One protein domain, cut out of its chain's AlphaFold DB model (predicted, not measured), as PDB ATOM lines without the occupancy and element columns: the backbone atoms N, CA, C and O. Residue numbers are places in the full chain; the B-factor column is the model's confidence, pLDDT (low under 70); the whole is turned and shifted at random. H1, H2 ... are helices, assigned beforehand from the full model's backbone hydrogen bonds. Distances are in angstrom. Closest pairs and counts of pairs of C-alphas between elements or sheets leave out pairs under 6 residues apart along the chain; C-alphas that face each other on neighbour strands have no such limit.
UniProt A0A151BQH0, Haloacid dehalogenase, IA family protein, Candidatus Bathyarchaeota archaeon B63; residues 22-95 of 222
ATOM      1  N   PRO A  22     228.271 277.659 176.858       94.38
ATOM      2  CA  PRO A  22     228.598 277.878 175.449       94.38
ATOM      3  C   PRO A  22     227.401 277.717 174.502       94.38
ATOM      4  O   PRO A  22     227.308 278.420 173.494       94.38
ATOM      5  N   GLU A  23     226.464 276.816 174.800       94.25
ATOM      6  CA  GLU A  23     225.294 276.575 173.954       94.25
ATOM      7  C   GLU A  23     224.282 277.717 174.020       94.25
ATOM      8  O   GLU A  23     223.773 278.133 172.973       94.25
ATOM      9  N   ILE A  24     224.035 278.258 175.220       95.94
ATOM     10  CA  ILE A  24     223.192 279.447 175.430       95.94
ATOM     11  C   ILE A  24     223.765 280.614 174.624       95.94
ATOM     12  O   ILE A  24     223.078 281.220 173.796       95.94
ATOM     13  N   PHE A  25     225.067 280.861 174.790       95.44
ATOM     14  CA  PHE A  25     225.790 281.927 174.106       95.44
ATOM     15  C   PHE A  25     225.670 281.819 172.576       95.44
ATOM     16  O   PHE A  25     225.336 282.785 171.885       95.44
ATOM     17  N   LEU A  26     225.877 280.622 172.018       94.25
ATOM     18  CA  LEU A  26     225.767 280.379 170.576       94.25
ATOM     19  C   LEU A  26     224.342 280.468 170.045       94.25
ATOM     20  O   LEU A  26     224.142 280.812 168.879       94.25
ATOM     21  N   ARG A  27     223.341 280.105 170.847       95.25
ATOM     22  CA  ARG A  27     221.931 280.223 170.467       95.25
ATOM     23  C   ARG A  27     221.567 281.681 170.204       95.25
ATOM     24  O   ARG A  27     221.060 281.976 169.124       95.25
ATOM     25  N   ILE A  28     221.943 282.570 171.122       97.06
ATOM     26  CA  ILE A  28     221.721 284.015 171.002       97.06
ATOM     27  C   ILE A  28     222.532 284.586 169.832       97.06
ATOM     28  O   ILE A  28     222.010 285.290 168.974       97.06
ATOM     29  N   LEU A  29     223.811 284.228 169.691       95.62
ATOM     30  CA  LEU A  29     224.592 284.703 168.543       95.62
ATOM     31  C   LEU A  29     223.977 284.300 167.194       95.62
ATOM     32  O   LEU A  29     223.896 285.125 166.277       95.62
ATOM     33  N   ARG A  30     223.481 283.063 167.079       94.62
ATOM     34  CA  ARG A  30     222.815 282.580 165.864       94.62
ATOM     35  C   ARG A  30     221.492 283.294 165.592       94.62
ATOM     36  O   ARG A  30     221.231 283.586 164.425       94.62
ATOM     37  N   SER A  31     220.695 283.624 166.616       95.94
ATOM     38  CA  SER A  31     219.449 284.394 166.437       95.94
ATOM     39  C   SER A  31     219.719 285.790 165.853       95.94
ATOM     40  O   SER A  31     218.924 286.301 165.066       95.94
ATOM     41  N   HIS A  32     220.899 286.358 166.127       95.81
ATOM     42  CA  HIS A  32     221.368 287.625 165.555       95.81
ATOM     43  C   HIS A  32     222.221 287.492 164.283       95.81
ATOM     44  O   HIS A  32     222.899 288.452 163.899       95.81
ATOM     45  N   GLY A  33     222.189 286.334 163.617       94.00
ATOM     46  CA  GLY A  33     222.856 286.114 162.331       94.00
ATOM     47  C   GLY A  33     224.375 285.940 162.416       94.00
ATOM     48  O   GLY A  33     225.053 286.017 161.391       94.00
ATOM     49  N   VAL A  34     224.927 285.707 163.609       93.06
ATOM     50  CA  VAL A  34     226.354 285.433 163.800       93.06
ATOM     51  C   VAL A  34     226.587 283.928 163.735       93.06
ATOM     52  O   VAL A  34     226.081 283.163 164.554       93.06
ATOM     53  N   GLN A  35     227.385 283.496 162.760       84.69
ATOM     54  CA  GLN A  35     227.861 282.118 162.681       84.69
ATOM     55  C   GLN A  35     229.236 282.008 163.334       84.69
ATOM     56  O   GLN A  35     230.190 282.655 162.905       84.69
ATOM     57  N   VAL A  36     229.330 281.166 164.360       82.19
ATOM     58  CA  VAL A  36     230.594 280.800 165.006       82.19
ATOM     59  C   VAL A  36     230.922 279.371 164.581       82.19
ATOM     60  O   VAL A  36     230.074 278.486 164.672       82.19
ATOM     61  N   SER A  37     232.126 279.155 164.054       71.94
ATOM     62  CA  SER A  37     232.523 277.894 163.410       71.94
ATOM     63  C   SER A  37     232.755 276.730 164.378       71.94
ATOM     64  O   SER A  37     232.809 275.586 163.938       71.94
ATOM     65  N   ALA A  38     232.909 277.007 165.672       71.06
ATOM     66  CA  ALA A  38     233.088 276.008 166.716       71.06
ATOM     67  C   ALA A  38     232.430 276.478 168.015       71.06
ATOM     68  O   ALA A  38     232.317 277.684 168.255       71.06
ATOM     69  N   VAL A  39     232.013 275.519 168.842       71.50
ATOM     70  CA  VAL A  39     231.554 275.813 170.198       71.50
ATOM     71  C   VAL A  39     232.750 276.336 170.998       71.50
ATOM     72  O   VAL A  39     233.790 275.675 170.979       71.50
ATOM     73  N   PRO A  40     232.657 277.520 171.633       74.00
ATOM     74  CA  PRO A  40     233.704 277.991 172.525       74.00
ATOM     75  C   PRO A  40     233.942 276.954 173.624       74.00
ATOM     76  O   PRO A  40     232.983 276.462 174.214       74.00
ATOM     77  N   ASP A  41     235.206 276.638 173.889       82.31
ATOM     78  CA  ASP A  41     235.595 275.910 175.096       82.31
ATOM     79  C   ASP A  41     235.070 276.666 176.331       82.31
ATOM     80  O   ASP A  41     235.094 277.903 176.351       82.31
ATOM     81  N   GLU A  42     234.593 275.946 177.348       80.81
ATOM     82  CA  GLU A  42     234.108 276.544 178.598       80.81
ATOM     83  C   GLU A  42     235.175 277.434 179.253       80.81
ATOM     84  O   GLU A  42     234.849 278.498 179.773       80.81
ATOM     85  N   ASN A  43     236.458 277.111 179.071       84.44
ATOM     86  CA  ASN A  43     237.594 277.901 179.560       84.44
ATOM     87  C   ASN A  43     237.692 279.322 178.958       84.44
ATOM     88  O   ASN A  43     238.530 280.134 179.357       84.44
ATOM     89  N   ILE A  44     236.882 279.651 177.949       87.94
ATOM     90  CA  ILE A  44     236.838 281.004 177.380       87.94
ATOM     91  C   ILE A  44     236.087 281.967 178.307       87.94
ATOM     92  O   ILE A  44     236.424 283.164 178.338       87.94
ATOM     93  N   PHE A  45     235.112 281.458 179.060       91.06
ATOM     94  CA  PHE A  45     234.325 282.205 180.031       91.06
ATOM     95  C   PHE A  45     235.190 282.447 181.277       91.06
ATOM     96  O   PHE A  45     235.600 281.483 181.913       91.06
ATOM     97  N   PRO A  46     235.554 283.708 181.594       88.62
ATOM     98  CA  PRO A  46     236.368 283.987 182.771       88.62
ATOM     99  C   PRO A  46     235.684 283.504 184.050       88.62
ATOM    100  O   PRO A  46     234.499 283.801 184.248       88.62
ATOM    101  N   ASP A  47     236.449 282.850 184.919       89.62
ATOM    102  CA  ASP A  47     235.999 282.553 186.272       89.62
ATOM    103  C   ASP A  47     235.802 283.862 187.052       89.62
ATOM    104  O   ASP A  47     236.516 284.852 186.857       89.62
ATOM    105  N   PHE A  48     234.805 283.899 187.934       89.69
ATOM    106  CA  PHE A  48     234.498 285.100 188.706       89.69
ATOM    107  C   PHE A  48     235.638 285.474 189.663       89.69
ATOM    108  O   PHE A  48     235.869 286.661 189.888       89.69
ATOM    109  N   SER A  49     236.381 284.500 190.187       85.88
ATOM    110  CA  SER A  49     237.563 284.721 191.028       85.88
ATOM    111  C   SER A  49     238.710 285.423 190.284       85.88
ATOM    112  O   SER A  49     239.523 286.103 190.914       85.88
ATOM    113  N   GLU A  50     238.748 285.344 188.949       87.50
ATOM    114  CA  GLU A  50     239.734 286.040 188.112       87.50
ATOM    115  C   GLU A  50     239.357 287.502 187.827       87.50
ATOM    116  O   GLU A  50     240.183 288.289 187.345       87.50
ATOM    117  N   LEU A  51     238.108 287.894 188.093       91.19
ATOM    118  CA  LEU A  51     237.634 289.250 187.847       91.19
ATOM    119  C   LEU A  51     238.069 290.199 188.968       91.19
ATOM    120  O   LEU A  51     238.097 289.864 190.151       91.19
ATOM    121  N   SER A  52     238.361 291.446 188.594       92.25
ATOM    122  CA  SER A  52     238.628 292.492 189.582       92.25
ATOM    123  C   SER A  52     237.411 292.690 190.499       92.25
ATOM    124  O   SER A  52     236.304 292.866 189.981       92.25
ATOM    125  N   PRO A  53     237.595 292.788 191.831       90.56
ATOM    126  CA  PRO A  53     236.510 293.102 192.760       90.56
ATOM    127  C   PRO A  53     235.745 294.391 192.424       90.56
ATOM    128  O   PRO A  53     234.563 294.517 192.738       90.56
ATOM    129  N   ASP A  54     236.398 295.356 191.768       92.56
ATOM    130  CA  ASP A  54     235.751 296.600 191.336       92.56
ATOM    131  C   ASP A  54     234.684 296.366 190.258       92.56
ATOM    132  O   ASP A  54     233.716 297.122 190.188       92.56
ATOM    133  N   SER A  55     234.816 295.304 189.456       92.88
ATOM    134  CA  SER A  55     233.842 294.951 188.420       92.88
ATOM    135  C   SER A  55     232.474 294.622 189.019       92.88
ATOM    136  O   SER A  55     231.457 294.983 188.434       92.88
ATOM    137  N   PHE A  56     232.428 294.017 190.210       94.44
ATOM    138  CA  PHE A  56     231.172 293.657 190.884       94.44
ATOM    139  C   PHE A  56     230.402 294.859 191.444       94.44
ATOM    140  O   PHE A  56     229.290 294.705 191.937       94.44
ATOM    141  N   ARG A  57     230.975 296.069 191.368       93.56
ATOM    142  CA  ARG A  57     230.291 297.324 191.723       93.56
ATOM    143  C   ARG A  57     229.578 297.974 190.541       93.56
ATOM    144  O   ARG A  57     228.898 298.984 190.730       93.56
ATOM    145  N   LEU A  58     229.771 297.453 189.331       95.25
ATOM    146  CA  LEU A  58     229.082 297.952 188.149       95.25
ATOM    147  C   LEU A  58     227.586 297.617 188.225       95.25
ATOM    148  O   LEU A  58     227.219 296.565 188.752       95.25
ATOM    149  N   PRO A  59     226.709 298.466 187.661       96.50
ATOM    150  CA  PRO A  59     225.317 298.098 187.449       96.50
ATOM    151  C   PRO A  59     225.207 296.778 186.673       96.50
ATOM    152  O   PRO A  59     225.965 296.555 185.732       96.50
ATOM    153  N   TYR A  60     224.224 295.949 187.025       96.00
ATOM    154  CA  TYR A  60     223.997 294.608 186.463       96.00
ATOM    155  C   TYR A  60     224.195 294.516 184.937       96.00
ATOM    156  O   TYR A  60     225.018 293.743 184.448       96.00
ATOM    157  N   ILE A  61     223.495 295.367 184.179       96.50
ATOM    158  CA  ILE A  61     223.565 295.381 182.709       96.50
ATOM    159  C   ILE A  61     224.956 295.790 182.206       96.50
ATOM    160  O   ILE A  61     225.425 295.292 181.185       96.50
ATOM    161  N   GLU A  62     225.631 296.705 182.899       97.19
ATOM    162  CA  GLU A  62     226.970 297.153 182.511       97.19
ATOM    163  C   GLU A  62     228.019 296.070 182.759       97.19
ATOM    164  O   GLU A  62     228.877 295.862 181.895       97.19
ATOM    165  N   PHE A  63     227.917 295.355 183.883       97.50
ATOM    166  CA  PHE A  63     228.772 294.210 184.186       97.50
ATOM    167  C   PHE A  63     228.641 293.131 183.108       97.50
ATOM    168  O   PHE A  63     229.631 292.792 182.456       97.50
ATOM    169  N   TRP A  64     227.422 292.646 182.861       97.50
ATOM    170  CA  TRP A  64     227.202 291.553 181.916       97.50
ATOM    171  C   TRP A  64     227.524 291.945 180.477       97.50
ATOM    172  O   TRP A  64     228.153 291.165 179.760       97.50
ATOM    173  N   ARG A  65     227.243 293.187 180.062       97.56
ATOM    174  CA  ARG A  65     227.714 293.708 178.770       97.56
ATOM    175  C   ARG A  65     229.239 293.668 178.676       97.56
ATOM    176  O   ARG A  65     229.775 293.266 177.642       97.56
ATOM    177  N   ALA A  66     229.953 294.112 179.711       96.19
ATOM    178  CA  ALA A  66     231.413 294.116 179.709       96.19
ATOM    179  C   ALA A  66     231.980 292.688 179.661       96.19
ATOM    180  O   ALA A  66     232.854 292.416 178.832       96.19
ATOM    181  N   TYR A  67     231.431 291.782 180.473       96.56
ATOM    182  CA  TYR A  67     231.788 290.363 180.514       96.56
ATOM    183  C   TYR A  67     231.567 289.686 179.151       96.56
ATOM    184  O   TYR A  67     232.500 289.144 178.553       96.56
ATOM    185  N   ASN A  68     230.370 289.835 178.577       96.88
ATOM    186  CA  ASN A  68     230.031 289.302 177.258       96.88
ATOM    187  C   ASN A  68     230.927 289.889 176.161       96.88
ATOM    188  O   ASN A  68     231.426 289.165 175.298       96.88
ATOM    189  N   MET A  69     231.221 291.190 176.210       95.81
ATOM    190  CA  MET A  69     232.133 291.823 175.259       95.81
ATOM    191  C   MET A  69     233.563 291.263 175.346       95.81
ATOM    192  O   MET A  69     234.231 291.171 174.312       95.81
ATOM    193  N   MET A  70     234.056 290.888 176.533       93.88
ATOM    194  CA  MET A  70     235.358 290.221 176.674       93.88
ATOM    195  C   MET A  70     235.368 288.878 175.942       93.88
ATOM    196  O   MET A  70     236.288 288.620 175.166       93.88
ATOM    197  N   ILE A  71     234.328 288.065 176.124       94.56
ATOM    198  CA  ILE A  71     234.197 286.753 175.477       94.56
ATOM    199  C   ILE A  71     234.102 286.902 173.957       94.56
ATOM    200  O   ILE A  71     234.868 286.265 173.237       94.56
ATOM    201  N   LEU A  72     233.251 287.808 173.459       94.81
ATOM    202  CA  LEU A  72     233.119 288.089 172.023       94.81
ATOM    203  C   LEU A  72     234.466 288.458 171.380       94.81
ATOM    204  O   LEU A  72     234.774 288.011 170.274       94.81
ATOM    205  N   LYS A  73     235.293 289.246 172.081       92.94
ATOM    206  CA  LYS A  73     236.651 289.590 171.635       92.94
ATOM    207  C   LYS A  73     237.592 288.385 171.674       92.94
ATOM    208  O   LYS A  73     238.350 288.208 170.723       92.94
ATOM    209  N   LYS A  74     237.544 287.562 172.731       91.25
ATOM    210  CA  LYS A  74     238.362 286.341 172.860       91.25
ATOM    211  C   LYS A  74     238.103 285.361 171.712       91.25
ATOM    212  O   LYS A  74     239.056 284.813 171.170       91.25
ATOM    213  N   ILE A  75     236.849 285.207 171.281       90.69
ATOM    214  CA  ILE A  75     236.490 284.348 170.136       90.69
ATOM    215  C   ILE A  75     236.724 285.012 168.767       90.69
ATOM    216  O   ILE A  75     236.373 284.452 167.731       90.69
ATOM    217  N   GLY A  76     237.319 286.208 168.740       90.75
ATOM    218  CA  GLY A  76     237.743 286.882 167.513       90.75
ATOM    219  C   GLY A  76     236.620 287.534 166.704       90.75
ATOM    220  O   GLY A  76     236.859 287.915 165.553       90.75
ATOM    221  N   LEU A  77     235.418 287.697 167.271       91.38
ATOM    222  CA  LEU A  77     234.337 288.400 166.582       91.38
ATOM    223  C   LEU A  77     234.682 289.879 166.383       91.38
ATOM    224  O   LEU A  77     235.348 290.525 167.196       91.38
ATOM    225  N   ARG A  78     234.207 290.427 165.264       87.81
ATOM    226  CA  ARG A  78     234.398 291.823 164.857       87.81
ATOM    227  C   ARG A  78     233.051 292.446 164.497       87.81
ATOM    228  O   ARG A  78     232.096 291.732 164.208       87.81
ATOM    229  N   GLY A  79     232.996 293.776 164.470       88.06
ATOM    230  CA  GLY A  79     231.781 294.535 164.160       88.06
ATOM    231  C   GLY A  79     231.148 295.139 165.411       88.06
ATOM    232  O   GLY A  79     231.860 295.551 166.328       88.06
ATOM    233  N   ASP A  80     229.818 295.211 165.440       93.00
ATOM    234  CA  ASP A  80     229.066 295.801 166.551       93.00
ATOM    235  C   ASP A  80     228.969 294.839 167.748       93.00
ATOM    236  O   ASP A  80     227.937 294.225 168.024       93.00
ATOM    237  N   LEU A  81     230.094 294.681 168.449       95.81
ATOM    238  CA  LEU A  81     230.191 293.818 169.628       95.81
ATOM    239  C   LEU A  81     229.334 294.319 170.786       95.81
ATOM    240  O   LEU A  81     228.908 293.513 171.606       95.81
ATOM    241  N   LYS A  82     229.072 295.630 170.855       97.06
ATOM    242  CA  LYS A  82     228.213 296.190 171.895       97.06
ATOM    243  C   LYS A  82     226.787 295.678 171.721       97.06
ATOM    244  O   LYS A  82     226.231 295.172 172.685       97.06
ATOM    245  N   ARG A  83     226.235 295.736 170.502       97.44
ATOM    246  CA  ARG A  83     224.894 295.203 170.213       97.44
ATOM    247  C   ARG A  83     224.777 293.714 170.542       97.44
ATOM    248  O   ARG A  83     223.763 293.293 171.081       97.44
ATOM    249  N   LEU A  84     225.798 292.917 170.222       97.62
ATOM    250  CA  LEU A  84     225.800 291.485 170.545       97.62
ATOM    251  C   LEU A  84     225.916 291.229 172.052       97.62
ATOM    252  O   LEU A  84     225.245 290.345 172.564       97.62
ATOM    253  N   ALA A  85     226.739 292.002 172.763       98.06
ATOM    254  CA  ALA A  85     226.849 291.905 174.216       98.06
ATOM    255  C   ALA A  85     225.561 292.346 174.931       98.06
ATOM    256  O   ALA A  85     225.201 291.750 175.942       98.06
ATOM    257  N   ASP A  86     224.867 293.358 174.397       98.25
ATOM    258  CA  ASP A  86     223.539 293.778 174.856       98.25
ATOM    259  C   ASP A  86     222.532 292.632 174.699       98.25
ATOM    260  O   ASP A  86     221.940 292.210 175.686       98.25
ATOM    261  N   ALA A  87     222.440 292.038 173.505       98.12
ATOM    262  CA  ALA A  87     221.573 290.887 173.255       98.12
ATOM    263  C   ALA A  87     221.874 289.689 174.172       98.12
ATOM    264  O   ALA A  87     220.968 289.114 174.761       98.12
ATOM    265  N   LEU A  88     223.152 289.339 174.346       97.94
ATOM    266  CA  LEU A  88     223.564 288.272 175.265       97.94
ATOM    267  C   LEU A  88     223.150 288.543 176.711       97.94
ATOM    268  O   LEU A  88     222.867 287.602 177.437       97.94
ATOM    269  N   THR A  89     223.128 289.809 177.124       97.62
ATOM    270  CA  THR A  89     222.727 290.204 178.479       97.62
ATOM    271  C   THR A  89     221.208 290.156 178.644       97.62
ATOM    272  O   THR A  89     220.713 289.662 179.649       97.62
ATOM    273  N   GLU A  90     220.462 290.657 177.660       97.56
ATOM    274  CA  GLU A  90     219.002 290.794 177.727       97.56
ATOM    275  C   GLU A  90     218.269 289.469 177.469       97.56
ATOM    276  O   GLU A  90     217.250 289.196 178.096       97.56
ATOM    277  N   GLU A  91     218.795 288.625 176.579       98.06
ATOM    278  CA  GLU A  91     218.135 287.392 176.130       98.06
ATOM    279  C   GLU A  91     218.628 286.134 176.866       98.06
ATOM    280  O   GLU A  91     218.173 285.028 176.559       98.06
ATOM    281  N   TRP A  92     219.558 286.268 177.826       98.25
ATOM    282  CA  TRP A  92     220.224 285.135 178.483       98.25
ATOM    283  C   TRP A  92     219.229 284.117 179.041       98.25
ATOM    284  O   TRP A  92     219.212 282.952 178.645       98.25
ATOM    285  N   TRP A  93     218.347 284.578 179.927       97.44
ATOM    286  CA  TRP A  93     217.426 283.715 180.664       97.44
ATOM    287  C   TRP A  93     216.304 283.131 179.804       97.44
ATOM    288  O   TRP A  93     215.744 282.091 180.154       97.44
ATOM    289  N   ASP A  94     215.997 283.749 178.663       97.75
ATOM    290  CA  ASP A  94     215.056 283.204 177.676       97.75
ATOM    291  C   ASP A  94     215.672 282.061 176.860       97.75
ATOM    292  O   ASP A  94     214.954 281.220 176.321       97.75
ATOM    293  N   ASN A  95     217.003 281.988 176.814       97.88
ATOM    294  CA  ASN A  95     217.751 280.968 176.087       97.88
ATOM    295  C   ASN A  95     218.426 279.935 177.006       97.88
ATOM    296  O   ASN A  95     219.053 279.008 176.496       97.88
TER     297      ASN A  95
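AT A GLANCE: This is residues 22 to 95 of the 222 residues of the protein "Haloacid dehalogenase, IA family protein" of Candidatus Bathyarchaeota archaeon B63 (UniProt A0A151BQH0). What would one see first? Two helices, H3 and H4, cross steeply to make the core, and H1 packs on H4, while the short H5 turns off the end of H4 and packs on H1. A long loop, residues 32 to 52, runs from H1 to the short H2, which lies at the far end of the model near H3. What is it made of, and how large is it? The printed part has 74 residues with five named helices, in the order H1, H2, H3, H4, H5, and no named strand, and its class is all helix. It is compact, with a radius of gyration of the C-alphas of 12.0 A and spans of 33 by 23 by 23 A.

IN THESE COORDINATES: Where does the first helix lie? H1 is residues 22 to 31, from C-alpha 22 at (228.598, 277.878, 175.449), and is 14.4 A long. What comes after the long loop? H2 is residues 53 to 57, 7.6 A long, and H3 is residues 60 to 74, the longest helix, 21.4 A from C-alpha 60 at (223.997, 294.608, 186.463) to C-alpha 74. Which helices close the printed part? H4 is residues 81 to 90, 14.1 A long, and H5 is residues 92 to 95, 5.4 A long, ending with C-alpha 95 at (217.751, 280.968, 176.087).

HOW THE PARTS SIT: What does H1 touch? H1 touches H4, opposite ways at a steep tilt of 69 degrees, only just short of about perpendicular; their closest C-alphas, those of Ile 28 and Leu 88, are 6.3 A apart. H1 also touches H5, with the C-alphas of Ile 24 and Asn 95 closest at 5.7 A, but it is apart from H2 and H3. How do the others stand? H2 and H3 are close but not clearly touching, with the C-alphas of Ser 55 and Phe 63 closest at 6.6 A. H3 touches H4, opposite ways at a steep tilt of 49 degrees, and the C-alphas of Arg 65 and Ala 85 are closest at 5.0 A. H4 and H5 meet only through their link. What do the backbone N and O atoms show? In H1, H3 and H4 every O i to N i+4 pair is within hydrogen-bond range; in H2 it is 0 of 1, beside 2 of 2 O i to N i+3 pairs, and H5 is too short for an O i to N i+4 pair.

THE WHOLE: How far does it reach? The two C-alphas farthest apart, those of Ser 37 and Arg 57, are 34.4 A apart. Which links are long? The link from H1 to H2, with 21 residues, is long; H3 to H4 is short, and H2 to H3 and H4 to H5 are tight. Is it continuous and confident? The printed part has no cut, its mean pLDDT is 92.4, and no printed residue is under 70.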